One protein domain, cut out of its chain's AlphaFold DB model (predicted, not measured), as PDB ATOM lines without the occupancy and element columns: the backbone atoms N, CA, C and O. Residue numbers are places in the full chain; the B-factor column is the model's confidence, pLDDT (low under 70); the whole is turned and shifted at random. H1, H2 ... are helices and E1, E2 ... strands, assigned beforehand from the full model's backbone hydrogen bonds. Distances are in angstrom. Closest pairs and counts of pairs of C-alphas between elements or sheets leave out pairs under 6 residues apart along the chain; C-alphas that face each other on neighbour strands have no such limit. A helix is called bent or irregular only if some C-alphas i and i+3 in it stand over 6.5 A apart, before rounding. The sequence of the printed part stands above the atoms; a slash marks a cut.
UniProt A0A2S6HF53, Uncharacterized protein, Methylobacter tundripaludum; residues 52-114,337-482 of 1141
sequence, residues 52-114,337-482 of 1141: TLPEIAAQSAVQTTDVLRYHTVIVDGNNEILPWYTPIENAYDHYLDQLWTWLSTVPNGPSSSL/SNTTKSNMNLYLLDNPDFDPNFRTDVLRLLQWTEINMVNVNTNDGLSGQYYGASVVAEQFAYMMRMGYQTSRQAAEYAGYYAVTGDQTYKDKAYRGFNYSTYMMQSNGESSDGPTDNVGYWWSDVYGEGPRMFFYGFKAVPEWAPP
ATOM      1  N   THR A  52     145.902 150.024  98.137       49.75
ATOM      2  CA  THR A  52     145.483 148.970  99.053       49.75
ATOM      3  C   THR A  52     143.981 148.735  98.843       49.75
ATOM      4  O   THR A  52     143.229 149.672  98.588       49.75
ATOM      5  N   LEU A  53     143.509 147.484  98.911       50.16
ATOM      6  CA  LEU A  53     142.078 147.156  98.745       50.16
ATOM      7  C   LEU A  53     141.111 148.085  99.524       50.16
ATOM      8  O   LEU A  53     140.073 148.415  98.952       50.16
ATOM      9  N   PRO A  54     141.421 148.555 100.756       54.00
ATOM     10  CA  PRO A  54     140.593 149.536 101.463       54.00
ATOM     11  C   PRO A  54     140.454 150.885 100.737       54.00
ATOM     12  O   PRO A  54     139.357 151.435 100.697       54.00
ATOM     13  N   GLU A  55     141.518 151.401 100.112       54.22
ATOM     14  CA  GLU A  55     141.494 152.676  99.375       54.22
ATOM     15  C   GLU A  55     140.661 152.573  98.089       54.22
ATOM     16  O   GLU A  55     139.908 153.489  97.760       54.22
ATOM     17  N   ILE A  56     140.743 151.439  97.384       56.19
ATOM     18  CA  ILE A  56     139.923 151.168  96.191       56.19
ATOM     19  C   ILE A  56     138.448 150.996  96.586       56.19
ATOM     20  O   ILE A  56     137.549 151.527  95.928       56.19
ATOM     21  N   ALA A  57     138.187 150.279  97.682       59.19
ATOM     22  CA  ALA A  57     136.843 150.087  98.211       59.19
ATOM     23  C   ALA A  57     136.200 151.420  98.632       59.19
ATOM     24  O   ALA A  57     135.070 151.700  98.236       59.19
ATOM     25  N   ALA A  58     136.938 152.280  99.343       61.19
ATOM     26  CA  ALA A  58     136.459 153.590  99.784       61.19
ATOM     27  C   ALA A  58     136.038 154.503  98.619       61.19
ATOM     28  O   ALA A  58     135.051 155.228  98.728       61.19
ATOM     29  N   GLN A  59     136.728 154.434  97.476       62.09
ATOM     30  CA  GLN A  59     136.394 155.232  96.287       62.09
ATOM     31  C   GLN A  59     135.081 154.815  95.604       62.09
ATOM     32  O   GLN A  59     134.508 155.604  94.851       62.09
ATOM     33  N   SER A  60     134.604 153.591  95.851       72.75
ATOM     34  CA  SER A  60     133.385 153.038  95.241       72.75
ATOM     35  C   SER A  60     132.259 152.768  96.243       72.75
ATOM     36  O   SER A  60     131.259 152.155  95.872       72.75
ATOM     37  N   ALA A  61     132.406 153.227  97.488       83.81
ATOM     38  CA  ALA A  61     131.457 152.969  98.562       83.81
ATOM     39  C   ALA A  61     130.099 153.648  98.311       83.81
ATOM     40  O   ALA A  61     130.013 154.857  98.081       83.81
ATOM     41  N   VAL A  62     129.023 152.868  98.400       88.75
ATOM     42  CA  VAL A  62     127.637 153.323  98.245       88.75
ATOM     43  C   VAL A  62     126.809 152.841  99.433       88.75
ATOM     44  O   VAL A  62     126.843 151.667  99.795       88.75
ATOM     45  N   GLN A  63     126.038 153.748 100.038       91.31
ATOM     46  CA  GLN A  63     125.045 153.386 101.050       91.31
ATOM     47  C   GLN A  63     123.801 152.789 100.388       91.31
ATOM     48  O   GLN A  63     123.251 153.361  99.442       91.31
ATOM     49  N   THR A  64     123.345 151.651 100.902       94.00
ATOM     50  CA  THR A  64     122.089 151.014 100.488       94.00
ATOM     51  C   THR A  64     120.905 151.534 101.318       94.00
ATOM     52  O   THR A  64     121.056 152.399 102.180       94.00
ATOM     53  N   THR A  65     119.702 151.011 101.066       93.44
ATOM     54  CA  THR A  65     118.527 151.231 101.928       93.44
ATOM     55  C   THR A  65     118.398 150.208 103.053       93.44
ATOM     56  O   THR A  65     117.536 150.368 103.915       93.44
ATOM     57  N   ASP A  66     119.206 149.149 103.029       94.62
ATOM     58  CA  ASP A  66     119.108 148.051 103.980       94.62
ATOM     59  C   ASP A  66     119.861 148.398 105.267       94.62
ATOM     60  O   ASP A  66     120.907 149.050 105.243       94.62
ATOM     61  N   VAL A  67     119.338 147.938 106.403       94.31
ATOM     62  CA  VAL A  67     119.985 148.058 107.714       94.31
ATOM     63  C   VAL A  67     120.368 146.664 108.187       94.31
ATOM     64  O   VAL A  67     119.507 145.789 108.300       94.31
ATOM     65  N   LEU A  68     121.653 146.464 108.476       94.25
ATOM     66  CA  LEU A  68     122.150 145.258 109.128       94.25
ATOM     67  C   LEU A  68     122.385 145.568 110.607       94.25
ATOM     68  O   LEU A  68     123.267 146.354 110.948       94.25
ATOM     69  N   ARG A  69     121.570 144.938 111.460       92.75
ATOM     70  CA  ARG A  69     121.462 145.116 112.917       92.75
ATOM     71  C   ARG A  69     121.306 146.572 113.379       92.75
ATOM     72  O   ARG A  69     120.208 146.950 113.771       92.75
ATOM     73  N   TYR A  70     122.372 147.369 113.337       94.44
ATOM     74  CA  TYR A  70     122.398 148.748 113.836       94.44
ATOM     75  C   TYR A  70     122.776 149.795 112.786       94.44
ATOM     76  O   TYR A  70     122.523 150.979 113.005       94.44
ATOM     77  N   HIS A  71     123.342 149.387 111.647       96.44
ATOM     78  CA  HIS A  71     123.913 150.322 110.674       96.44
ATOM     79  C   HIS A  71     123.368 150.098 109.273       96.44
ATOM     80  O   HIS A  71     123.088 148.970 108.862       96.44
ATOM     81  N   THR A  72     123.252 151.186 108.516       96.56
ATOM     82  CA  THR A  72     122.960 151.130 107.082       96.56
ATOM     83  C   THR A  72     124.076 150.387 106.357       96.56
ATOM     84  O   THR A  72     125.249 150.716 106.534       96.56
ATOM     85  N   VAL A  73     123.722 149.407 105.524       96.88
ATOM     86  CA  VAL A  73     124.694 148.598 104.778       96.88
ATOM     87  C   VAL A  73     125.397 149.456 103.734       96.88
ATOM     88  O   VAL A  73     124.750 150.087 102.892       96.88
ATOM     89  N   ILE A  74     126.729 149.441 103.787       95.56
ATOM     90  CA  ILE A  74     127.626 150.047 102.805       95.56
ATOM     91  C   ILE A  74     128.184 148.938 101.916       95.56
ATOM     92  O   ILE A  74     128.618 147.898 102.412       95.56
ATOM     93  N   VAL A  75     128.177 149.164 100.604       94.69
ATOM     94  CA  VAL A  75     128.686 148.219  99.606       94.69
ATOM     95  C   VAL A  75     129.674 148.881  98.658       94.69
ATOM     96  O   VAL A  75     129.666 150.100  98.500       94.69
ATOM     97  N   ASP A  76     130.508 148.077  98.011       90.50
ATOM     98  CA  ASP A  76     131.353 148.513  96.901       90.50
ATOM     99  C   ASP A  76     130.622 148.476  95.544       90.50
ATOM    100  O   ASP A  76     129.431 148.160  95.440       90.50
ATOM    101  N   GLY A  77     131.362 148.761  94.466       86.12
ATOM    102  CA  GLY A  77     130.849 148.727  93.092       86.12
ATOM    103  C   GLY A  77     130.330 147.365  92.600       86.12
ATOM    104  O   GLY A  77     129.626 147.330  91.588       86.12
ATOM    105  N   ASN A  78     130.628 146.260  93.294       88.44
ATOM    106  CA  ASN A  78     130.103 144.921  93.004       88.44
ATOM    107  C   ASN A  78     128.879 144.564  93.859       88.44
ATOM    108  O   ASN A  78     128.362 143.451  93.742       88.44
ATOM    109  N   ASN A  79     128.382 145.502  94.674       92.69
ATOM    110  CA  ASN A  79     127.326 145.269  95.653       92.69
ATOM    111  C   ASN A  79     127.754 144.259  96.738       92.69
ATOM    112  O   ASN A  79     126.953 143.432  97.180       92.69
ATOM    113  N   GLU A  80     129.024 144.318  97.156       93.56
ATOM    114  CA  GLU A  80     129.594 143.501  98.231       93.56
ATOM    115  C   GLU A  80     129.906 144.363  99.463       93.56
ATOM    116  O   GLU A  80     130.343 145.507  99.344       93.56
ATOM    117  N   ILE A  81     129.673 143.824 100.661       95.69
ATOM    118  CA  ILE A  81     129.665 144.577 101.920       95.69
ATOM    119  C   ILE A  81     131.037 145.165 102.275       95.69
ATOM    120  O   ILE A  81     132.076 144.500 102.173       95.69
ATOM    121  N   LEU A  82     131.016 146.411 102.744       94.50
ATOM    122  CA  LEU A  82     132.139 147.173 103.290       94.50
ATOM    123  C   LEU A  82     131.900 147.500 104.772       94.50
ATOM    124  O   LEU A  82     130.753 147.425 105.230       94.50
ATOM    125  N   PRO A  83     132.940 147.873 105.541       92.50
ATOM    126  CA  PRO A  83     132.744 148.376 106.896       92.50
ATOM    127  C   PRO A  83     131.812 149.591 106.917       92.50
ATOM    128  O   PRO A  83     131.859 150.431 106.020       92.50
ATOM    129  N   TRP A  84     130.982 149.698 107.955       93.69
ATOM    130  CA  TRP A  84     130.090 150.851 108.129       93.69
ATOM    131  C   TRP A  84     130.818 152.095 108.662       93.69
ATOM    132  O   TRP A  84     130.360 153.219 108.461       93.69
ATOM    133  N   TYR A  85     131.941 151.903 109.360       94.06
ATOM    134  CA  TYR A  85     132.715 152.984 109.963       94.06
ATOM    135  C   TYR A  85     133.598 153.701 108.932       94.06
ATOM    136  O   TYR A  85     134.137 153.082 108.016       94.06
ATOM    137  N   THR A  86     133.758 155.017 109.090       87.00
ATOM    138  CA  THR A  86     134.601 155.870 108.239       87.00
ATOM    139  C   THR A  86     135.533 156.712 109.119       87.00
ATOM    140  O   THR A  86     135.041 157.324 110.071       87.00
ATOM    141  N   PRO A  87     136.839 156.816 108.800       88.69
ATOM    142  CA  PRO A  87     137.515 156.251 107.623       88.69
ATOM    143  C   PRO A  87     137.617 154.712 107.646       88.69
ATOM    144  O   PRO A  87     137.756 154.110 108.711       88.69
ATOM    145  N   ILE A  88     137.500 154.072 106.473       87.88
ATOM    146  CA  ILE A  88     137.403 152.601 106.334       87.88
ATOM    147  C   ILE A  88     138.696 151.920 106.786       87.88
ATOM    148  O   ILE A  88     138.657 150.846 107.384       87.88
ATOM    149  N   GLU A  89     139.837 152.559 106.544       85.50
ATOM    150  CA  GLU A  89     141.159 152.104 106.966       85.50
ATOM    151  C   GLU A  89     141.306 151.962 108.492       85.50
ATOM    152  O   GLU A  89     142.163 151.207 108.944       85.50
ATOM    153  N   ASN A  90     140.425 152.596 109.275       91.19
ATOM    154  CA  ASN A  90     140.417 152.523 110.739       91.19
ATOM    155  C   ASN A  90     139.233 151.710 111.290       91.19
ATOM    156  O   ASN A  90     139.046 151.633 112.502       91.19
ATOM    157  N   ALA A  91     138.405 151.111 110.430       94.00
ATOM    158  CA  ALA A  91     137.141 150.513 110.857       94.00
ATOM    159  C   ALA A  91     137.314 149.331 111.821       94.00
ATOM    160  O   ALA A  91     136.563 149.209 112.787       94.00
ATOM    161  N   TYR A  92     138.301 148.466 111.578       96.69
ATOM    162  CA  TYR A  92     138.551 147.319 112.450       96.69
ATOM    163  C   TYR A  92     139.201 147.739 113.768       96.69
ATOM    164  O   TYR A  92     138.836 147.211 114.811       96.69
ATOM    165  N   ASP A  93     140.092 148.727 113.741       93.94
ATOM    166  CA  ASP A  93     140.700 149.287 114.951       93.94
ATOM    167  C   ASP A  93     139.642 149.924 115.863       93.94
ATOM    168  O   ASP A  93     139.534 149.585 117.042       93.94
ATOM    169  N   HIS A  94     138.758 150.734 115.270       95.56
ATOM    170  CA  HIS A  94     137.602 151.305 115.950       95.56
ATOM    171  C   HIS A  94     136.697 150.222 116.555       95.56
ATOM    172  O   HIS A  94     136.306 150.332 117.714       95.56
ATOM    173  N   TYR A  95     136.382 149.161 115.804       97.38
ATOM    174  CA  TYR A  95     135.576 148.047 116.307       97.38
ATOM    175  C   TYR A  95     136.211 147.387 117.543       97.38
ATOM    176  O   TYR A  95     135.537 147.204 118.554       97.38
ATOM    177  N   LEU A  96     137.511 147.078 117.499       96.94
ATOM    178  CA  LEU A  96     138.209 146.416 118.608       96.94
ATOM    179  C   LEU A  96     138.292 147.303 119.863       96.94
ATOM    180  O   LEU A  96     138.061 146.811 120.971       96.94
ATOM    181  N   ASP A  97     138.588 148.596 119.704       95.44
ATOM    182  CA  ASP A  97     138.725 149.537 120.825       95.44
ATOM    183  C   ASP A  97     137.377 149.878 121.483       95.44
ATOM    184  O   ASP A  97     137.264 149.912 122.715       95.44
ATOM    185  N   GLN A  98     136.324 150.088 120.685       96.06
ATOM    186  CA  GLN A  98     135.019 150.485 121.220       96.06
ATOM    187  C   GLN A  98     134.364 149.396 122.065       96.06
ATOM    188  O   GLN A  98     133.779 149.714 123.103       96.06
ATOM    189  N   LEU A  99     134.504 148.124 121.684       95.50
ATOM    190  CA  LEU A  99     133.964 147.005 122.459       95.50
ATOM    191  C   LEU A  99     134.474 147.019 123.907       95.50
ATOM    192  O   LEU A  99     133.694 146.956 124.856       95.50
ATOM    193  N   TRP A 100     135.786 147.153 124.104       93.88
ATOM    194  CA  TRP A 100     136.382 147.091 125.441       93.88
ATOM    195  C   TRP A 100     136.316 148.409 126.202       93.88
ATOM    196  O   TRP A 100     136.232 148.400 127.435       93.88
ATOM    197  N   THR A 101     136.264 149.531 125.483       93.88
ATOM    198  CA  THR A 101     135.886 150.816 126.071       93.88
ATOM    199  C   THR A 101     134.502 150.713 126.704       93.88
ATOM    200  O   THR A 101     134.343 151.046 127.879       93.88
ATOM    201  N   TRP A 102     133.523 150.161 125.986       94.75
ATOM    202  CA  TRP A 102     132.176 149.959 126.511       94.75
ATOM    203  C   TRP A 102     132.121 148.922 127.635       94.75
ATOM    204  O   TRP A 102     131.532 149.200 128.681       94.75
ATOM    205  N   LEU A 103     132.788 147.770 127.483       93.44
ATOM    206  CA  LEU A 103     132.809 146.706 128.496       93.44
ATOM    207  C   LEU A 103     133.290 147.220 129.865       93.44
ATOM    208  O   LEU A 103     132.777 146.809 130.903       93.44
ATOM    209  N   SER A 104     134.228 148.176 129.878       90.81
ATOM    210  CA  SER A 104     134.728 148.803 131.112       90.81
ATOM    211  C   SER A 104     133.683 149.640 131.870       90.81
ATOM    212  O   SER A 104     133.888 149.972 133.038       90.81
ATOM    213  N   THR A 105     132.560 149.967 131.223       91.25
ATOM    214  CA  THR A 105     131.442 150.736 131.793       91.25
ATOM    215  C   THR A 105     130.295 149.859 132.298       91.25
ATOM    216  O   THR A 105     129.353 150.377 132.903       91.25
ATOM    217  N   VAL A 106     130.364 148.541 132.071       92.56
ATOM    218  CA  VAL A 106     129.306 147.596 132.442       92.56
ATOM    219  C   VAL A 106     129.055 147.643 133.955       92.56
ATOM    220  O   VAL A 106     130.003 147.559 134.741       92.56
ATOM    221  N   PRO A 107     127.787 147.770 134.395       91.75
ATOM    222  CA  PRO A 107     127.463 147.839 135.810       91.75
ATOM    223  C   PRO A 107     127.763 146.523 136.535       91.75
ATOM    224  O   PRO A 107     127.904 145.446 135.946       91.75
ATOM    225  N   ASN A 108     127.800 146.606 137.861       93.06
ATOM    226  CA  ASN A 108     127.827 145.420 138.705       93.06
ATOM    227  C   ASN A 108     126.533 144.605 138.571       93.06
ATOM    228  O   ASN A 108     125.465 145.149 138.284       93.06
ATOM    229  N   GLY A 109     126.626 143.298 138.819       87.25
ATOM    230  CA  GLY A 109     125.460 142.417 138.816       87.25
ATOM    231  C   GLY A 109     124.422 142.817 139.886       87.25
ATOM    232  O   GLY A 109     124.813 143.294 140.954       87.25
ATOM    233  N   PRO A 110     123.109 142.564 139.686       85.62
ATOM    234  CA  PRO A 110     122.033 143.051 140.570       85.62
ATOM    235  C   PRO A 110     122.115 142.647 142.051       85.62
ATOM    236  O   PRO A 110     121.390 143.183 142.886       85.62
ATOM    237  N   SER A 111     122.952 141.670 142.396       79.88
ATOM    238  CA  SER A 111     123.120 141.156 143.761       79.88
ATOM    239  C   SER A 111     124.592 140.963 144.140       79.88
ATOM    240  O   SER A 111     124.904 140.157 145.011       79.88
ATOM    241  N   SER A 112     125.510 141.688 143.489       86.62
ATOM    242  CA  SER A 112     126.950 141.563 143.729       86.62
ATOM    243  C   SER A 112     127.681 142.896 143.581       86.62
ATOM    244  O   SER A 112     127.236 143.796 142.875       86.62
ATOM    245  N   SER A 113     128.837 143.022 144.233       90.19
ATOM    246  CA  SER A 113     129.799 144.099 143.973       90.19
ATOM    247  C   SER A 113     130.711 143.809 142.775       90.19
ATOM    248  O   SER A 113     131.601 144.606 142.491       90.19
ATOM    249  N   LEU A 114     130.544 142.654 142.127       92.12
ATOM    250  CA  LEU A 114     131.305 142.247 140.951       92.12
ATOM    251  C   LEU A 114     130.621 142.746 139.668       92.12
ATOM    252  O   LEU A 114     129.384 142.753 139.618       92.12
ATOM    253  N   SER A 337     129.157 121.359 115.779       89.94
ATOM    254  CA  SER A 337     129.441 122.757 116.114       89.94
ATOM    255  C   SER A 337     130.520 123.331 115.200       89.94
ATOM    256  O   SER A 337     131.544 122.695 114.919       89.94
ATOM    257  N   ASN A 338     130.295 124.563 114.737       92.56
ATOM    258  CA  ASN A 338     131.302 125.301 113.991       92.56
ATOM    259  C   ASN A 338     132.501 125.684 114.871       92.56
ATOM    260  O   ASN A 338     133.626 125.678 114.370       92.56
ATOM    261  N   THR A 339     132.284 125.946 116.164       91.50
ATOM    262  CA  THR A 339     133.323 126.308 117.145       91.50
ATOM    263  C   THR A 339     134.426 125.261 117.192       91.50
ATOM    264  O   THR A 339     135.590 125.560 116.932       91.50
ATOM    265  N   THR A 340     134.053 124.003 117.402       92.00
ATOM    266  CA  THR A 340     134.972 122.867 117.513       92.00
ATOM    267  C   THR A 340     135.810 122.668 116.258       92.00
ATOM    268  O   THR A 340     137.035 122.518 116.309       92.00
ATOM    269  N   LYS A 341     135.144 122.703 115.097       94.12
ATOM    270  CA  LYS A 341     135.796 122.622 113.787       94.12
ATOM    271  C   LYS A 341     136.773 123.782 113.605       94.12
ATOM    272  O   LYS A 341     137.893 123.579 113.137       94.12
ATOM    273  N   SER A 342     136.349 124.989 113.970       95.62
ATOM    274  CA  SER A 342     137.097 126.229 113.774       95.62
ATOM    275  C   SER A 342     138.347 126.261 114.648       95.62
ATOM    276  O   SER A 342     139.436 126.509 114.139       95.62
ATOM    277  N   ASN A 343     138.222 125.882 115.922       95.50
ATOM    278  CA  ASN A 343     139.338 125.713 116.850       95.50
ATOM    279  C   ASN A 343     140.412 124.773 116.279       95.50
ATOM    280  O   ASN A 343     141.600 125.102 116.302       95.50
ATOM    281  N   MET A 344     140.016 123.634 115.695       96.75
ATOM    282  CA  MET A 344     140.974 122.738 115.040       96.75
ATOM    283  C   MET A 344     141.606 123.371 113.793       96.75
ATOM    284  O   MET A 344     142.807 123.218 113.567       96.75
ATOM    285  N   ASN A 345     140.824 124.081 112.976       97.56
ATOM    286  CA  ASN A 345     141.335 124.687 111.748       97.56
ATOM    287  C   ASN A 345     142.340 125.819 112.031       97.56
ATOM    288  O   ASN A 345     143.417 125.861 111.437       97.56
ATOM    289  N   LEU A 346     142.029 126.689 112.995       96.81
ATOM    290  CA  LEU A 346     142.936 127.729 113.486       96.81
ATOM    291  C   LEU A 346     144.209 127.113 114.081       96.81
ATOM    292  O   LEU A 346     145.312 127.569 113.777       96.81
ATOM    293  N   TYR A 347     144.083 126.015 114.835       97.25
ATOM    294  CA  TYR A 347     145.242 125.280 115.341       97.25
ATOM    295  C   TYR A 347     146.133 124.743 114.206       97.25
ATOM    296  O   TYR A 347     147.354 124.874 114.296       97.25
ATOM    297  N   LEU A 348     145.575 124.185 113.120       97.56
ATOM    298  CA  LEU A 348     146.359 123.737 111.952       97.56
ATOM    299  C   LEU A 348     147.080 124.893 111.247       97.56
ATOM    300  O   LEU A 348     148.220 124.730 110.817       97.56
ATOM    301  N   LEU A 349     146.429 126.054 111.132       96.44
ATOM    302  CA  LEU A 349     147.006 127.251 110.513       96.44
ATOM    303  C   LEU A 349     148.209 127.800 111.299       96.44
ATOM    304  O   LEU A 349     149.123 128.371 110.700       96.44
ATOM    305  N   ASP A 350     148.231 127.606 112.616       94.19
ATOM    306  CA  ASP A 350     149.362 127.962 113.479       94.19
ATOM    307  C   ASP A 350     150.387 126.835 113.657       94.19
ATOM    308  O   ASP A 350     151.532 127.096 114.028       94.19
ATOM    309  N   ASN A 351     150.003 125.589 113.373       94.62
ATOM    310  CA  ASN A 351     150.830 124.398 113.559       94.62
ATOM    311  C   ASN A 351     150.823 123.516 112.299       94.62
ATOM    312  O   ASN A 351     150.351 122.376 112.353       94.62
ATOM    313  N   PRO A 352     151.366 123.988 111.160       93.25
ATOM    314  CA  PRO A 352     151.320 123.243 109.900       93.25
ATOM    315  C   PRO A 352     152.015 121.873 109.979       93.25
ATOM    316  O   PRO A 352     151.600 120.937 109.303       93.25
ATOM    317  N   ASP A 353     153.010 121.708 110.857       92.88
ATOM    318  CA  ASP A 353     153.702 120.428 111.084       92.88
ATOM    319  C   ASP A 353     152.856 119.403 111.868       92.88
ATOM    320  O   ASP A 353     153.237 118.234 112.032       92.88
ATOM    321  N   PHE A 354     151.685 119.806 112.378       95.94
ATOM    322  CA  PHE A 354     150.760 118.890 113.033       95.94
ATOM    323  C   PHE A 354     150.227 117.839 112.057       95.94
ATOM    324  O   PHE A 354     150.129 116.671 112.434       95.94
ATOM    325  N   ASP A 355     149.944 118.213 110.813       95.75
ATOM    326  CA  ASP A 355     149.422 117.312 109.792       95.75
ATOM    327  C   ASP A 355     150.218 117.461 108.486       95.75
ATOM    328  O   ASP A 355     150.209 118.534 107.886       95.75
ATOM    329  N   PRO A 356     150.870 116.402 107.971       92.81
ATOM    330  CA  PRO A 356     151.526 116.479 106.665       92.81
ATOM    331  C   PRO A 356     150.570 116.862 105.518       92.81
ATOM    332  O   PRO A 356     151.038 117.322 104.476       92.81
ATOM    333  N   ASN A 357     149.251 116.703 105.691       95.62
ATOM    334  CA  ASN A 357     148.229 117.119 104.731       95.62
ATOM    335  C   ASN A 357     147.590 118.483 105.050       95.62
ATOM    336  O   ASN A 357     146.565 118.805 104.443       95.62
ATOM    337  N   PHE A 358     148.190 119.309 105.925       95.88
ATOM    338  CA  PHE A 358     147.522 120.475 106.526       95.88
ATOM    339  C   PHE A 358     146.787 121.369 105.520       95.88
ATOM    340  O   PHE A 358     145.670 121.787 105.780       95.88
ATOM    341  N   ARG A 359     147.357 121.651 104.338       94.50
ATOM    342  CA  ARG A 359     146.714 122.522 103.328       94.50
ATOM    343  C   ARG A 359     145.402 121.940 102.812       94.50
ATOM    344  O   ARG A 359     144.444 122.675 102.587       94.50
ATOM    345  N   THR A 360     145.384 120.631 102.587       96.19
ATOM    346  CA  THR A 360     144.203 119.906 102.113       96.19
ATOM    347  C   THR A 360     143.165 119.814 103.221       96.19
ATOM    348  O   THR A 360     141.978 119.998 102.962       96.19
ATOM    349  N   ASP A 361     143.607 119.558 104.449       96.56
ATOM    350  CA  ASP A 361     142.716 119.362 105.585       96.56
ATOM    351  C   ASP A 361     142.129 120.699 106.071       96.56
ATOM    352  O   ASP A 361     140.924 120.772 106.289       96.56
ATOM    353  N   VAL A 362     142.896 121.798 106.060       98.00
ATOM    354  CA  VAL A 362     142.386 123.168 106.277       98.00
ATOM    355  C   VAL A 362     141.286 123.514 105.269       98.00
ATOM    356  O   VAL A 362     140.216 123.993 105.647       98.00
ATOM    357  N   LEU A 363     141.508 123.234 103.976       96.94
ATOM    358  CA  LEU A 363     140.483 123.450 102.951       96.94
ATOM    359  C   LEU A 363     139.243 122.581 103.201       96.94
ATOM    360  O   LEU A 363     138.118 123.058 103.044       96.94
ATOM    361  N   ARG A 364     139.431 121.314 103.596       96.50
ATOM    362  CA  ARG A 364     138.328 120.394 103.907       96.50
ATOM    363  C   ARG A 364     137.467 120.928 105.052       96.50
ATOM    364  O   ARG A 364     136.246 120.869 104.952       96.50
ATOM    365  N   LEU A 365     138.081 121.471 106.104       97.50
ATOM    366  CA  LEU A 365     137.365 122.072 107.234       97.50
ATOM    367  C   LEU A 365     136.610 123.343 106.825       97.50
ATOM    368  O   LEU A 365     135.438 123.489 107.166       97.50
ATOM    369  N   LEU A 366     137.220 124.217 106.019       97.12
ATOM    370  CA  LEU A 366     136.532 125.392 105.470       97.12
ATOM    371  C   LEU A 366     135.276 125.000 104.684       97.12
ATOM    372  O   LEU A 366     134.201 125.561 104.901       97.12
ATOM    373  N   GLN A 367     135.405 124.010 103.800       95.62
ATOM    374  CA  GLN A 367     134.292 123.491 103.006       95.62
ATOM    375  C   GLN A 367     133.236 122.807 103.877       95.62
ATOM    376  O   GLN A 367     132.047 122.907 103.584       95.62
ATOM    377  N   TRP A 368     133.644 122.144 104.960       96.25
ATOM    378  CA  TRP A 368     132.710 121.560 105.917       96.25
ATOM    379  C   TRP A 368     131.794 122.632 106.519       96.25
ATOM    380  O   TRP A 368     130.583 122.425 106.551       96.25
ATOM    381  N   THR A 369     132.317 123.799 106.910       95.94
ATOM    382  CA  THR A 369     131.481 124.912 107.404       95.94
ATOM    383  C   THR A 369     130.571 125.456 106.324       95.94
ATOM    384  O   THR A 369     129.383 125.665 106.566       95.94
ATOM    385  N   GLU A 370     131.093 125.652 105.112       95.19
ATOM    386  CA  GLU A 370     130.270 126.129 104.002       95.19
ATOM    387  C   GLU A 370     129.087 125.190 103.741       95.19
ATOM    388  O   GLU A 370     127.968 125.649 103.530       95.19
ATOM    389  N   ILE A 371     129.309 123.876 103.779       94.50
ATOM    390  CA  ILE A 371     128.275 122.873 103.515       94.50
ATOM    391  C   ILE A 371     127.270 122.780 104.665       94.50
ATOM    392  O   ILE A 371     126.075 122.710 104.402       94.50
ATOM    393  N   ASN A 372     127.740 122.758 105.914       93.00
ATOM    394  CA  ASN A 372     126.902 122.381 107.055       93.00
ATOM    395  C   ASN A 372     126.346 123.572 107.846       93.00
ATOM    396  O   ASN A 372     125.361 123.395 108.553       93.00
ATOM    397  N   MET A 373     126.949 124.760 107.733       93.62
ATOM    398  CA  MET A 373     126.630 125.917 108.586       93.62
ATOM    399  C   MET A 373     126.299 127.192 107.801       93.62
ATOM    400  O   MET A 373     125.658 128.092 108.336       93.62
ATOM    401  N   VAL A 374     126.716 127.283 106.533       94.94
ATOM    402  CA  VAL A 374     126.416 128.433 105.661       94.94
ATOM    403  C   VAL A 374     125.301 128.083 104.675       94.94
ATOM    404  O   VAL A 374     124.258 128.734 104.652       94.94
ATOM    405  N   ASN A 375     125.490 127.033 103.873       92.50
ATOM    406  CA  ASN A 375     124.591 126.644 102.779       92.50
ATOM    407  C   ASN A 375     123.439 125.740 103.244       92.50
ATOM    408  O   ASN A 375     123.070 124.775 102.571       92.50
ATOM    409  N   VAL A 376     122.871 126.066 104.401       88.06
ATOM    410  CA  VAL A 376     121.766 125.344 105.034       88.06
ATOM    411  C   VAL A 376     120.634 126.304 105.378       88.06
ATOM    412  O   VAL A 376     120.845 127.503 105.572       88.06
ATOM    413  N   ASN A 377     119.421 125.759 105.458       84.06
ATOM    414  CA  ASN A 377     118.297 126.486 106.031       84.06
ATOM    415  C   ASN A 377     118.449 126.501 107.550       84.06
ATOM    416  O   ASN A 377     118.714 125.474 108.168       84.06
ATOM    417  N   THR A 378     118.257 127.673 108.123       83.94
ATOM    418  CA  THR A 378     118.433 127.983 109.541       83.94
ATOM    419  C   THR A 378     117.116 128.492 110.111       83.94
ATOM    420  O   THR A 378     116.242 128.968 109.377       83.94
ATOM    421  N   ASN A 379     116.972 128.415 111.431       81.31
ATOM    422  CA  ASN A 379     115.718 128.768 112.100       81.31
ATOM    423  C   ASN A 379     115.510 130.291 112.206       81.31
ATOM    424  O   ASN A 379     114.399 130.735 112.479       81.31
ATOM    425  N   ASP A 380     116.550 131.084 111.935       81.44
ATOM    426  CA  ASP A 380     116.486 132.547 111.819       81.44
ATOM    427  C   ASP A 380     115.856 133.045 110.500       81.44
ATOM    428  O   ASP A 380     115.565 134.232 110.367       81.44
ATOM    429  N   GLY A 381     115.647 132.165 109.511       81.75
ATOM    430  CA  GLY A 381     115.105 132.524 108.197       81.75
ATOM    431  C   GLY A 381     116.029 133.374 107.313       81.75
ATOM    432  O   GLY A 381     115.588 133.859 106.270       81.75
ATOM    433  N   LEU A 382     117.294 133.566 107.696       84.44
ATOM    434  CA  LEU A 382     118.251 134.377 106.942       84.44
ATOM    435  C   LEU A 382     118.905 133.567 105.804       84.44
ATOM    436  O   LEU A 382     118.780 132.340 105.715       84.44
ATOM    437  N   SER A 383     119.621 134.257 104.916       87.19
ATOM    438  CA  SER A 383     120.476 133.640 103.894       87.19
ATOM    439  C   SER A 383     121.890 133.438 104.441       87.19
ATOM    440  O   SER A 383     122.420 134.314 105.120       87.19
ATOM    441  N   GLY A 384     122.537 132.322 104.089       89.38
ATOM    442  CA  GLY A 384     123.964 132.104 104.367       89.38
ATOM    443  C   GLY A 384     124.890 132.981 103.530       89.38
ATOM    444  O   GLY A 384     126.084 133.041 103.788       89.38
ATOM    445  N   GLN A 385     124.353 133.661 102.520       93.88
ATOM    446  CA  GLN A 385     125.072 134.626 101.698       93.88
ATOM    447  C   GLN A 385     124.430 136.002 101.880       93.88
ATOM    448  O   GLN A 385     123.250 136.169 101.557       93.88
ATOM    449  N   TYR A 386     125.196 136.971 102.382       94.06
ATOM    450  CA  TYR A 386     124.733 138.332 102.659       94.06
ATOM    451  C   TYR A 386     125.716 139.356 102.091       94.06
ATOM    452  O   TYR A 386     126.813 139.507 102.619       94.06
ATOM    453  N   TYR A 387     125.348 140.034 100.996       94.75
ATOM    454  CA  TYR A 387     126.208 141.020 100.314       94.75
ATOM    455  C   TYR A 387     127.667 140.530 100.134       94.75
ATOM    456  O   TYR A 387     128.622 141.227 100.459       94.75
ATOM    457  N   GLY A 388     127.848 139.285  99.674       92.75
ATOM    458  CA  GLY A 388     129.165 138.655  99.479       92.75
ATOM    459  C   GLY A 388     129.768 137.975 100.719       92.75
ATOM    460  O   GLY A 388     130.680 137.162 100.581       92.75
ATOM    461  N   ALA A 389     129.254 138.229 101.926       96.38
ATOM    462  CA  ALA A 389     129.686 137.537 103.139       96.38
ATOM    463  C   ALA A 389     129.044 136.145 103.264       96.38
ATOM    464  O   ALA A 389     127.823 136.000 103.149       96.38
ATOM    465  N   SER A 390     129.863 135.133 103.567       96.00
ATOM    466  CA  SER A 390     129.400 133.805 103.994       96.00
ATOM    467  C   SER A 390     129.090 133.831 105.489       96.00
ATOM    468  O   SER A 390     130.001 133.709 106.303       96.00
ATOM    469  N   VAL A 391     127.817 133.996 105.838       95.12
ATOM    470  CA  VAL A 391     127.352 134.140 107.223       95.12
ATOM    471  C   VAL A 391     127.089 132.767 107.839       95.12
ATOM    472  O   VAL A 391     126.412 131.923 107.244       95.12
ATOM    473  N   VAL A 392     127.635 132.549 109.033       95.19
ATOM    474  CA  VAL A 392     127.798 131.216 109.625       95.19
ATOM    475  C   VAL A 392     126.830 130.998 110.784       95.19
ATOM    476  O   VAL A 392     126.702 131.858 111.657       95.19
ATOM    477  N   ALA A 393     126.154 129.845 110.786       93.69
ATOM    478  CA  ALA A 393     125.387 129.357 111.928       93.69
ATOM    479  C   ALA A 393     126.285 128.683 112.983       93.69
ATOM    480  O   ALA A 393     127.327 128.123 112.644       93.69
ATOM    481  N   GLU A 394     125.872 128.719 114.247       89.94
ATOM    482  CA  GLU A 394     126.665 128.222 115.379       89.94
ATOM    483  C   GLU A 394     126.761 126.693 115.445       89.94
ATOM    484  O   GLU A 394     127.844 126.111 115.309       89.94
ATOM    485  N   GLN A 395     125.619 126.037 115.655       90.31
ATOM    486  CA  GLN A 395     125.559 124.610 115.952       90.31
ATOM    487  C   GLN A 395     124.210 124.003 115.569       90.31
ATOM    488  O   GLN A 395     123.218 124.703 115.384       90.31
ATOM    489  N   PHE A 396     124.145 122.678 115.460       88.00
ATOM    490  CA  PHE A 396     122.923 121.989 115.024       88.00
ATOM    491  C   PHE A 396     121.774 122.102 116.037       88.00
ATOM    492  O   PHE A 396     120.612 122.158 115.634       88.00
ATOM    493  N   ALA A 397     122.080 122.176 117.334       86.19
ATOM    494  CA  ALA A 397     121.095 122.438 118.381       86.19
ATOM    495  C   ALA A 397     120.552 123.879 118.344       86.19
ATOM    496  O   ALA A 397     119.418 124.118 118.760       86.19
ATOM    497  N   TYR A 398     121.325 124.819 117.796       88.19
ATOM    498  CA  TYR A 398     121.009 126.241 117.749       88.19
ATOM    499  C   TYR A 398     121.478 126.863 116.424       88.19
ATOM    500  O   TYR A 398     122.473 127.579 116.336       88.19
ATOM    501  N   MET A 399     120.760 126.545 115.340       89.81
ATOM    502  CA  MET A 399     121.105 126.979 113.979       89.81
ATOM    503  C   MET A 399     120.715 128.444 113.720       89.81
ATOM    504  O   MET A 399     119.882 128.720 112.852       89.81
ATOM    505  N   MET A 400     121.297 129.368 114.485       91.62
ATOM    506  CA  MET A 400     121.181 130.817 114.304       91.62
ATOM    507  C   MET A 400     122.483 131.378 113.736       91.62
ATOM    508  O   MET A 400     123.571 130.975 114.147       91.62
ATOM    509  N   ARG A 401     122.382 132.307 112.784       91.50
ATOM    510  CA  ARG A 401     123.536 132.987 112.194       91.50
ATOM    511  C   ARG A 401     124.052 134.098 113.087       91.50
ATOM    512  O   ARG A 401     123.294 134.965 113.517       91.50
ATOM    513  N   MET A 402     125.364 134.097 113.292       92.38
ATOM    514  CA  MET A 402     126.016 134.934 114.293       92.38
ATOM    515  C   MET A 402     127.237 135.660 113.727       92.38
ATOM    516  O   MET A 402     127.943 135.159 112.845       92.38
ATOM    517  N   GLY A 403     127.495 136.859 114.245       94.12
ATOM    518  CA  GLY A 403     128.662 137.668 113.913       94.12
ATOM    519  C   GLY A 403     129.959 136.978 114.320       94.12
ATOM    520  O   GLY A 403     130.849 136.822 113.489       94.12
ATOM    521  N   TYR A 404     130.066 136.480 115.554       94.62
ATOM    522  CA  TYR A 404     131.324 135.895 116.034       94.62
ATOM    523  C   TYR A 404     131.722 134.619 115.261       94.62
ATOM    524  O   TYR A 404     132.884 134.468 114.880       94.62
ATOM    525  N   GLN A 405     130.760 133.749 114.923       95.00
ATOM    526  CA  GLN A 405     130.995 132.565 114.080       95.00
ATOM    527  C   GLN A 405     131.411 132.945 112.654       95.00
ATOM    528  O   GLN A 405     132.251 132.286 112.032       95.00
ATOM    529  N   THR A 406     130.858 134.046 112.144       97.19
ATOM    530  CA  THR A 406     131.253 134.609 110.850       97.19
ATOM    531  C   THR A 406     132.681 135.169 110.907       97.19
ATOM    532  O   THR A 406     133.461 134.911 109.991       97.19
ATOM    533  N   SER A 407     133.078 135.823 112.006       97.88
ATOM    534  CA  SER A 407     134.466 136.253 112.237       97.88
ATOM    535  C   SER A 407     135.439 135.075 112.320       97.88
ATOM    536  O   SER A 407     136.525 135.145 111.748       97.88
ATOM    537  N   ARG A 408     135.055 133.973 112.983       96.75
ATOM    538  CA  ARG A 408     135.859 132.738 113.049       96.75
ATOM    539  C   ARG A 408     136.157 132.197 111.653       96.75
ATOM    540  O   ARG A 408     137.314 132.010 111.280       96.75
ATOM    541  N   GLN A 409     135.119 132.039 110.837       97.56
ATOM    542  CA  GLN A 409     135.287 131.571 109.464       97.56
ATOM    543  C   GLN A 409     136.088 132.569 108.609       97.56
ATOM    544  O   GLN A 409     136.886 132.152 107.768       97.56
ATOM    545  N   ALA A 410     135.923 133.877 108.830       98.50
ATOM    546  CA  ALA A 410     136.711 134.907 108.158       98.50
ATOM    547  C   ALA A 410     138.211 134.807 108.488       98.50
ATOM    548  O   ALA A 410     139.038 134.882 107.577       98.50
ATOM    549  N   ALA A 411     138.572 134.553 109.749       98.56
ATOM    550  CA  ALA A 411     139.954 134.286 110.151       98.56
ATOM    551  C   ALA A 411     140.528 133.041 109.461       98.56
ATOM    552  O   ALA A 411     141.658 133.070 108.969       98.56
ATOM    553  N   GLU A 412     139.746 131.965 109.356       98.56
ATOM    554  CA  GLU A 412     140.167 130.744 108.665       98.56
ATOM    555  C   GLU A 412     140.352 130.971 107.152       98.56
ATOM    556  O   GLU A 412     141.330 130.497 106.567       98.56
ATOM    557  N   TYR A 413     139.461 131.733 106.507       98.56
ATOM    558  CA  TYR A 413     139.621 132.148 105.110       98.56
ATOM    559  C   TYR A 413     140.881 132.997 104.911       98.56
ATOM    560  O   TYR A 413     141.644 132.749 103.975       98.56
ATOM    561  N   ALA A 414     141.143 133.953 105.807       98.56
ATOM    562  CA  ALA A 414     142.337 134.789 105.754       98.56
ATOM    563  C   ALA A 414     143.610 133.938 105.904       98.56
ATOM    564  O   ALA A 414     144.549 134.071 105.117       98.56
ATOM    565  N   GLY A 415     143.620 132.997 106.851       97.75
ATOM    566  CA  GLY A 415     144.716 132.048 107.029       97.75
ATOM    567  C   GLY A 415     144.937 131.159 105.804       97.75
ATOM    568  O   GLY A 415     146.077 130.975 105.370       97.75
ATOM    569  N   TYR A 416     143.864 130.657 105.183       98.12
ATOM    570  CA  TYR A 416     143.977 129.866 103.958       98.12
ATOM    571  C   TYR A 416     144.508 130.686 102.776       98.12
ATOM    572  O   TYR A 416     145.355 130.204 102.017       98.12
ATOM    573  N   TYR A 417     144.087 131.947 102.650       98.00
ATOM    574  CA  TYR A 417     144.687 132.896 101.715       98.00
ATOM    575  C   TYR A 417     146.185 133.074 101.986       98.00
ATOM    576  O   TYR A 417     146.980 132.958 101.056       98.00
ATOM    577  N   ALA A 418     146.598 133.287 103.237       94.50
ATOM    578  CA  ALA A 418     148.006 133.501 103.573       94.50
ATOM    579  C   ALA A 418     148.893 132.316 103.163       94.50
ATOM    580  O   ALA A 418     150.022 132.508 102.712       94.50
ATOM    581  N   VAL A 419     148.381 131.084 103.271       93.00
ATOM    582  CA  VAL A 419     149.150 129.903 102.868       93.00
ATOM    583  C   VAL A 419     149.087 129.644 101.359       93.00
ATOM    584  O   VAL A 419     150.067 129.133 100.815       93.00
ATOM    585  N   THR A 420     147.985 129.948 100.665       93.75
ATOM    586  CA  THR A 420     147.779 129.565  99.246       93.75
ATOM    587  C   THR A 420     147.943 130.688  98.223       93.75
ATOM    588  O   THR A 420     148.240 130.406  97.064       93.75
ATOM    589  N   GLY A 421     147.738 131.942  98.623       90.69
ATOM    590  CA  GLY A 421     147.629 133.099  97.735       90.69
ATOM    591  C   GLY A 421     146.286 133.232  97.001       90.69
ATOM    592  O   GLY A 421     146.166 134.107  96.141       90.69
ATOM    593  N   ASP A 422     145.278 132.401  97.300       92.38
ATOM    594  CA  ASP A 422     143.975 132.443  96.619       92.38
ATOM    595  C   ASP A 422     143.142 133.664  97.049       92.38
ATOM    596  O   ASP A 422     142.584 133.721  98.149       92.38
ATOM    597  N   GLN A 423     143.041 134.644  96.148       92.81
ATOM    598  CA  GLN A 423     142.347 135.915  96.382       92.81
ATOM    599  C   GLN A 423     140.853 135.748  96.691       92.81
ATOM    600  O   GLN A 423     140.279 136.606  97.355       92.81
ATOM    601  N   THR A 424     140.228 134.639  96.283       92.88
ATOM    602  CA  THR A 424     138.821 134.352  96.606       92.88
ATOM    603  C   THR A 424     138.616 134.272  98.116       92.88
ATOM    604  O   THR A 424     137.630 134.766  98.653       92.88
ATOM    605  N   TYR A 425     139.565 133.652  98.818       96.00
ATOM    606  CA  TYR A 425     139.507 133.505 100.266       96.00
ATOM    607  C   TYR A 425     139.877 134.800 100.991       96.00
ATOM    608  O   TYR A 425     139.317 135.081 102.047       96.00
ATOM    609  N   LYS A 426     140.735 135.634 100.392       96.31
ATOM    610  CA  LYS A 426     140.991 136.991 100.890       96.31
ATOM    611  C   LYS A 426     139.717 137.836 100.885       96.31
ATOM    612  O   LYS A 426     139.413 138.476 101.887       96.31
ATOM    613  N   ASP A 427     138.980 137.818  99.776       94.31
ATOM    614  CA  ASP A 427     137.728 138.563  99.646       94.31
ATOM    615  C   ASP A 427     136.657 138.033 100.611       94.31
ATOM    616  O   ASP A 427     136.146 138.796 101.429       94.31
ATOM    617  N   LYS A 428     136.414 136.713 100.646       96.06
ATOM    618  CA  LYS A 428     135.477 136.100 101.610       96.06
ATOM    619  C   LYS A 428     135.782 136.471 103.063       96.06
ATOM    620  O   LYS A 428     134.859 136.741 103.830       96.06
ATOM    621  N   ALA A 429     137.062 136.473 103.445       98.31
ATOM    622  CA  ALA A 429     137.491 136.900 104.771       98.31
ATOM    623  C   ALA A 429     137.138 138.368 105.033       98.31
ATOM    624  O   ALA A 429     136.524 138.674 106.051       98.31
ATOM    625  N   TYR A 430     137.458 139.258 104.090       97.00
ATOM    626  CA  TYR A 430     137.133 140.679 104.196       97.00
ATOM    627  C   TYR A 430     135.629 140.905 104.389       97.00
ATOM    628  O   TYR A 430     135.218 141.602 105.315       97.00
ATOM    629  N   ARG A 431     134.787 140.249 103.575       97.12
ATOM    630  CA  ARG A 431     133.322 140.368 103.681       97.12
ATOM    631  C   ARG A 431     132.787 139.818 104.999       97.12
ATOM    632  O   ARG A 431     131.901 140.428 105.592       97.12
ATOM    633  N   GLY A 432     133.334 138.698 105.472       97.75
ATOM    634  CA  GLY A 432     132.965 138.106 106.757       97.75
ATOM    635  C   GLY A 432     133.294 139.016 107.943       97.75
ATOM    636  O   GLY A 432     132.420 139.278 108.765       97.75
ATOM    637  N   PHE A 433     134.508 139.574 107.996       98.38
ATOM    638  CA  PHE A 433     134.873 140.546 109.031       98.38
ATOM    639  C   PHE A 433     134.003 141.801 108.972       98.38
ATOM    640  O   PHE A 433     133.518 142.254 110.009       98.38
ATOM    641  N   ASN A 434     133.737 142.324 107.768       97.38
ATOM    642  CA  ASN A 434     132.851 143.474 107.584       97.38
ATOM    643  C   ASN A 434     131.471 143.194 108.171       97.38
ATOM    644  O   ASN A 434     131.023 143.982 108.995       97.38
ATOM    645  N   TYR A 435     130.844 142.066 107.823       97.31
ATOM    646  CA  TYR A 435     129.546 141.656 108.366       97.31
ATOM    647  C   TYR A 435     129.520 141.698 109.901       97.31
ATOM    648  O   TYR A 435     128.603 142.272 110.488       97.31
ATOM    649  N   SER A 436     130.553 141.167 110.557       96.38
ATOM    650  CA  SER A 436     130.630 141.134 112.020       96.38
ATOM    651  C   SER A 436     130.683 142.518 112.662       96.38
ATOM    652  O   SER A 436     130.083 142.719 113.717       96.38
ATOM    653  N   THR A 437     131.325 143.503 112.020       96.81
ATOM    654  CA  THR A 437     131.377 144.872 112.569       96.81
ATOM    655  C   THR A 437     129.998 145.521 112.695       96.81
ATOM    656  O   THR A 437     129.814 146.388 113.545       96.81
ATOM    657  N   TYR A 438     129.004 145.093 111.905       96.94
ATOM    658  CA  TYR A 438     127.642 145.643 111.962       96.94
ATOM    659  C   TYR A 438     126.871 145.211 113.211       96.94
ATOM    660  O   TYR A 438     125.844 145.810 113.527       96.94
ATOM    661  N   MET A 439     127.350 144.188 113.925       95.88
ATOM    662  CA  MET A 439     126.700 143.699 115.140       95.88
ATOM    663  C   MET A 439     126.944 144.599 116.358       95.88
ATOM    664  O   MET A 439     126.276 144.422 117.374       95.88
ATOM    665  N   MET A 440     127.868 145.560 116.266       95.88
ATOM    666  CA  MET A 440     128.210 146.501 117.333       95.88
ATOM    667  C   MET A 440     127.550 147.856 117.088       95.88
ATOM    668  O   MET A 440     127.702 148.425 116.014       95.88
ATOM    669  N   GLN A 441     126.854 148.410 118.076       94.75
ATOM    670  CA  GLN A 441     126.364 149.790 118.068       94.75
ATOM    671  C   GLN A 441     127.525 150.798 118.090       94.75
ATOM    672  O   GLN A 441     128.643 150.484 118.491       94.75
ATOM    673  N   SER A 442     127.266 152.063 117.744       92.94
ATOM    674  CA  SER A 442     128.305 153.112 117.752       92.94
ATOM    675  C   SER A 442     128.926 153.395 119.129       92.94
ATOM    676  O   SER A 442     129.924 154.103 119.195       92.94
ATOM    677  N   ASN A 443     128.336 152.900 120.221       91.00
ATOM    678  CA  ASN A 443     128.846 153.051 121.586       91.00
ATOM    679  C   ASN A 443     129.671 151.846 122.081       91.00
ATOM    680  O   ASN A 443     130.117 151.899 123.221       91.00
ATOM    681  N   GLY A 444     129.822 150.776 121.287       94.62
ATOM    682  CA  GLY A 444     130.527 149.546 121.677       94.62
ATOM    683  C   GLY A 444     129.655 148.425 122.268       94.62
ATOM    684  O   GLY A 444     130.159 147.333 122.524       94.62
ATOM    685  N   GLU A 445     128.351 148.636 122.463       95.38
ATOM    686  CA  GLU A 445     127.418 147.555 122.816       95.38
ATOM    687  C   GLU A 445     127.185 146.644 121.598       95.38
ATOM    688  O   GLU A 445     126.800 147.134 120.537       95.38
ATOM    689  N   SER A 446     127.391 145.331 121.717       94.94
ATOM    690  CA  SER A 446     127.329 144.401 120.575       94.94
ATOM    691  C   SER A 446     126.425 143.199 120.835       94.94
ATOM    692  O   SER A 446     126.353 142.719 121.957       94.94
ATOM    693  N   SER A 447     125.747 142.721 119.786       94.75
ATOM    694  CA  SER A 447     124.874 141.530 119.794       94.75
ATOM    695  C   SER A 447     125.542 140.347 119.090       94.75
ATOM    696  O   SER A 447     126.387 140.563 118.220       94.75
ATOM    697  N   ASP A 448     125.166 139.106 119.413       92.50
ATOM    698  CA  ASP A 448     125.795 137.931 118.790       92.50
ATOM    699  C   ASP A 448     125.328 137.732 117.343       92.50
ATOM    700  O   ASP A 448     126.025 137.103 116.549       92.50
ATOM    701  N   GLY A 449     124.177 138.289 116.954       91.94
ATOM    702  CA  GLY A 449     123.610 138.111 115.621       91.94
ATOM    703  C   GLY A 449     122.727 139.268 115.153       91.94
ATOM    704  O   GLY A 449     122.498 140.238 115.871       91.94
ATOM    705  N   PRO A 450     122.222 139.193 113.912       90.44
ATOM    706  CA  PRO A 450     121.551 140.315 113.256       90.44
ATOM    707  C   PRO A 450     120.087 140.520 113.694       90.44
ATOM    708  O   PRO A 450     119.492 141.542 113.351       90.44
ATOM    709  N   THR A 451     119.492 139.578 114.432       87.38
ATOM    710  CA  THR A 451     118.067 139.581 114.816       87.38
ATOM    711  C   THR A 451     117.875 139.609 116.326       87.38
ATOM    712  O   THR A 451     118.715 139.092 117.049       87.38
ATOM    713  N   ASP A 452     116.711 140.067 116.788       83.69
ATOM    714  CA  ASP A 452     116.360 140.116 118.220       83.69
ATOM    715  C   ASP A 452     116.199 138.740 118.891       83.69
ATOM    716  O   ASP A 452     116.127 138.657 120.111       83.69
ATOM    717  N   ASN A 453     116.153 137.658 118.110       81.56
ATOM    718  CA  ASN A 453     116.090 136.287 118.626       81.56
ATOM    719  C   ASN A 453     117.478 135.703 118.946       81.56
ATOM    720  O   ASN A 453     117.584 134.513 119.228       81.56
ATOM    721  N   VAL A 454     118.539 136.505 118.835       85.12
ATOM    722  CA  VAL A 454     119.922 136.110 119.113       85.12
ATOM    723  C   VAL A 454     120.441 136.929 120.299       85.12
ATOM    724  O   VAL A 454     120.081 138.096 120.449       85.12
ATOM    725  N   GLY A 455     121.228 136.286 121.165       86.06
ATOM    726  CA  GLY A 455     121.656 136.823 122.455       86.06
ATOM    727  C   GLY A 455     122.724 137.921 122.396       86.06
ATOM    728  O   GLY A 455     122.997 138.535 121.354       86.06
ATOM    729  N   TYR A 456     123.282 138.185 123.581       93.25
ATOM    730  CA  TYR A 456     124.384 139.115 123.827       93.25
ATOM    731  C   TYR A 456     125.371 138.484 124.824       93.25
ATOM    732  O   TYR A 456     125.451 138.887 125.992       93.25
ATOM    733  N   TRP A 457     126.067 137.438 124.388       93.88
ATOM    734  CA  TRP A 457     126.983 136.664 125.221       93.88
ATOM    735  C   TRP A 457     128.337 137.356 125.351       93.88
ATOM    736  O   TRP A 457     128.952 137.785 124.377       93.88
ATOM    737  N   TRP A 458     128.845 137.475 126.580       95.06
ATOM    738  CA  TRP A 458     130.106 138.185 126.818       95.06
ATOM    739  C   TRP A 458     131.276 137.515 126.095       95.06
ATOM    740  O   TRP A 458     132.094 138.200 125.477       95.06
ATOM    741  N   SER A 459     131.350 136.188 126.194       93.50
ATOM    742  CA  SER A 459     132.358 135.331 125.565       93.50
ATOM    743  C   SER A 459     132.416 135.537 124.053       93.50
ATOM    744  O   SER A 459     133.518 135.665 123.512       93.50
ATOM    745  N   ASP A 460     131.260 135.669 123.410       93.50
ATOM    746  CA  ASP A 460     131.108 135.787 121.963       93.50
ATOM    747  C   ASP A 460     131.499 137.165 121.432       93.50
ATOM    748  O   ASP A 460     132.401 137.288 120.595       93.50
ATOM    749  N   VAL A 461     130.845 138.223 121.918       93.56
ATOM    750  CA  VAL A 461     130.984 139.564 121.327       93.56
ATOM    751  C   VAL A 461     132.157 140.382 121.856       93.56
ATOM    752  O   VAL A 461     132.574 141.316 121.174       93.56
ATOM    753  N   TYR A 462     132.729 140.039 123.016       95.06
ATOM    754  CA  TYR A 462     133.876 140.768 123.588       95.06
ATOM    755  C   TYR A 462     135.176 139.959 123.604       95.06
ATOM    756  O   TYR A 462     136.253 140.547 123.689       95.06
ATOM    757  N   GLY A 463     135.107 138.632 123.485       94.00
ATOM    758  CA  GLY A 463     136.286 137.769 123.401       94.00
ATOM    759  C   GLY A 463     136.462 137.156 122.014       94.00
ATOM    760  O   GLY A 463     137.419 137.461 121.301       94.00
ATOM    761  N   GLU A 464     135.533 136.284 121.635       92.88
ATOM    762  CA  GLU A 464     135.691 135.360 120.519       92.88
ATOM    763  C   GLU A 464     135.644 136.039 119.150       92.88
ATOM    764  O   GLU A 464     136.600 135.964 118.385       92.88
ATOM    765  N   GLY A 465     134.558 136.732 118.823       95.38
ATOM    766  CA  GLY A 465     134.415 137.418 117.539       95.38
ATOM    767  C   GLY A 465     135.543 138.423 117.276       95.38
ATOM    768  O   GLY A 465     136.149 138.378 116.200       95.38
ATOM    769  N   PRO A 466     135.879 139.298 118.241       97.00
ATOM    770  CA  PRO A 466     136.925 140.305 118.081       97.00
ATOM    771  C   PRO A 466     138.341 139.731 117.952       97.00
ATOM    772  O   PRO A 466     139.120 140.218 117.131       97.00
ATOM    773  N   ARG A 467     138.705 138.668 118.692       96.75
ATOM    774  CA  ARG A 467     140.081 138.124 118.628       96.75
ATOM    775  C   ARG A 467     140.428 137.537 117.251       96.75
ATOM    776  O   ARG A 467     141.602 137.437 116.898       96.75
ATOM    777  N   MET A 468     139.423 137.195 116.445       98.25
ATOM    778  CA  MET A 468     139.607 136.696 115.078       98.25
ATOM    779  C   MET A 468     140.232 137.731 114.135       98.25
ATOM    780  O   MET A 468     140.933 137.354 113.194       98.25
ATOM    781  N   PHE A 469     140.052 139.030 114.390       98.50
ATOM    782  CA  PHE A 469     140.605 140.084 113.532       98.50
ATOM    783  C   PHE A 469     142.139 140.071 113.516       98.50
ATOM    784  O   PHE A 469     142.732 140.324 112.471       98.50
ATOM    785  N   PHE A 470     142.797 139.659 114.606       98.50
ATOM    786  CA  PHE A 470     144.258 139.519 114.651       98.50
ATOM    787  C   PHE A 470     144.780 138.420 113.713       98.50
ATOM    788  O   PHE A 470     145.831 138.579 113.093       98.50
ATOM    789  N   TYR A 471     144.023 137.332 113.519       97.75
ATOM    790  CA  TYR A 471     144.326 136.333 112.484       97.75
ATOM    791  C   TYR A 471     144.130 136.909 111.073       97.75
ATOM    792  O   TYR A 471     144.899 136.596 110.161       97.75
ATOM    793  N   GLY A 472     143.141 137.791 110.899       97.81
ATOM    794  CA  GLY A 472     142.968 138.589 109.686       97.81
ATOM    795  C   GLY A 472     144.181 139.479 109.405       97.81
ATOM    796  O   GLY A 472     144.755 139.400 108.321       97.81
ATOM    797  N   PHE A 473     144.634 140.252 110.395       98.25
ATOM    798  CA  PHE A 473     145.801 141.132 110.281       98.25
ATOM    799  C   PHE A 473     147.100 140.365 110.015       98.25
ATOM    800  O   PHE A 473     147.904 140.788 109.187       98.25
ATOM    801  N   LYS A 474     147.288 139.203 110.658       96.31
ATOM    802  CA  LYS A 474     148.394 138.270 110.375       96.31
ATOM    803  C   LYS A 474     148.486 137.950 108.881       96.31
ATOM    804  O   LYS A 474     149.573 137.954 108.307       96.31
ATOM    805  N   ALA A 475     147.347 137.636 108.268       96.44
ATOM    806  CA  ALA A 475     147.253 137.224 106.873       96.44
ATOM    807  C   ALA A 475     147.289 138.404 105.889       96.44
ATOM    808  O   ALA A 475     147.867 138.293 104.804       96.44
ATOM    809  N   VAL A 476     146.661 139.521 106.259       96.38
ATOM    810  CA  VAL A 476     146.511 140.725 105.437       96.38
ATOM    811  C   VAL A 476     146.842 141.964 106.284       96.38
ATOM    812  O   VAL A 476     145.943 142.619 106.814       96.38
ATOM    813  N   PRO A 477     148.135 142.317 106.406       95.94
ATOM    814  CA  PRO A 477     148.590 143.490 107.160       95.94
ATOM    815  C   PRO A 477     147.952 144.817 106.734       95.94
ATOM    816  O   PRO A 477     147.888 145.761 107.518       95.94
ATOM    817  N   GLU A 478     147.469 144.889 105.491       92.06
ATOM    818  CA  GLU A 478     146.776 146.035 104.909       92.06
ATOM    819  C   GLU A 478     145.459 146.387 105.616       92.06
ATOM    820  O   GLU A 478     144.989 147.507 105.456       92.06
ATOM    821  N   TRP A 479     144.869 145.459 106.379       94.19
ATOM    822  CA  TRP A 479     143.626 145.688 107.125       94.19
ATOM    823  C   TRP A 479     143.826 146.346 108.494       94.19
ATOM    824  O   TRP A 479     142.842 146.759 109.102       94.19
ATOM    825  N   ALA A 480     145.067 146.440 108.974       93.94
ATOM    826  CA  ALA A 480     145.403 147.281 110.120       93.94
ATOM    827  C   ALA A 480     145.624 148.742 109.671       93.94
ATOM    828  O   ALA A 480     146.039 148.948 108.519       93.94
ATOM    829  N   PRO A 481     145.410 149.737 110.554       91.00
ATOM    830  CA  PRO A 481     145.533 151.152 110.219       91.00
ATOM    831  C   PRO A 481     146.888 151.511 109.589       91.00
ATOM    832  O   PRO A 481     147.940 151.035 110.035       91.00
ATOM    833  N   PRO A 482     146.901 152.336 108.527       87.25
ATOM    834  CA  PRO A 482     148.133 152.825 107.933       87.25
ATOM    835  C   PRO A 482     148.838 153.829 108.845       87.25
ATOM    836  O   PRO A 482     148.213 154.493 109.663       87.25
TER     837      PRO A 482
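What this domain is: This is residues 52 to 114 and 337 to 482 of the 1141 residues of an uncharacterized protein of Methylobacter tundripaludum (UniProt A0A2S6HF53). Five helices, H3 to H7, form a bundle with H5 in its middle, the hairpin of H3 and H4 on one side of it and H6 and H7 on the other; H2 packs on H7. The small strand hairpin E3 and E4 sits at the end of the bundle where H3 and H5 begin and H4 ends, a second strand hairpin, E1 and E2, lies off to another side with the short H1 before it, and residues 107 to 114 stick out. The printed part has 209 residues, with named elements in the order H1 E1 E2 H2 H3 H4 E3 E4 H5 H6 H7; it is mostly helix, and both two-strand sheets are antiparallel. It is compact, with a radius of gyration of the C-alphas of 16.7 A and spans of 52 by 44 by 34 A.

How they stand to each other: Start at the hairpin of E1, residues 62 to 68, and E2, residues 71 to 75, where N 62 and O 75 stand 2.8 A apart, within hydrogen-bond range. In the other hairpin, E3, residues 392 to 395, and E4, residues 398 to 402, look for N 402 and O 392, 3.1 A apart and within that range. From E3 step to H5, residues 403 to 420, the hub; their closest C-alphas, of Val 392 and Thr 406, are 5.0 A apart. H5 touches H6, residues 423 to 437, at Ala 410 and Ala 429, the closest C-alphas at 4.0 A, opposite ways at a shallow tilt of 22 degrees. It touches H7, residues 458 to 475, at Tyr 404 and Gly 465, the closest C-alphas at 3.8 A, the same way at a shallow tilt of 17 degrees. H6 and H7 form a helical hairpin but only just touch, with 3 pairs of C-alphas within 8 A, the closest being Phe 433 and Phe 469, 7.3 A. H5 also touches H3, residues 338 to 350, and H4, residues 358 to 374; the closest C-alphas are Leu 346 and Glu 412, 6.3 A, and Leu 366 and Glu 412, 7.2 A. H3 to H7 are an up and down bundle, each helix running against the one before. H2, residues 88 to 103, touches residues 462 to 469 of H7 alone, its Leu 96 and Pro 466 being the closest C-alphas at 6.3 A. H1, residues 53 to 59, touches H2 about perpendicular, at 79 degrees, with C-alphas 54 and 89 closest at 6.1 A. Every O i to N i+4 pair is within hydrogen-bond range in H1, H3, H5 and H6, against 9 of 12 in H2, 12 of 13 in H4 and 8 of 14 in H7.

Where its parts are: Find C-alpha 53 at (142.078, 147.156, 98.745), where H1 begins. H5 runs 25.4 A from C-alpha 403 at (128.662, 137.668, 113.913), and H7 runs 26.3 A to C-alpha 475 at (147.253, 137.224, 106.873). H2 measures 23.4 A, H4 22.6 A and H6 21.5 A. H2 is irregular, with C-alphas 89 and 92 at 7.7 A, and has a kink of 31 degrees near residue 95; H7 is only just irregular, with C-alphas 462 and 465 at 6.9 A.

The domain as a whole: Look for the cut after residue 114: residues 115 to 336 are not printed, and C-alphas 114 and 337 are 31.6 A apart. The links E2 to H2, H4 to E3 and H6 to H7 are long, with 12, 17 and 20 residues. The C-alphas farthest apart, of Ser 111 and Pro 356, are 52.8 A apart. The mean pLDDT of the printed part is 91.9, and residues 52 to 59 are under 70.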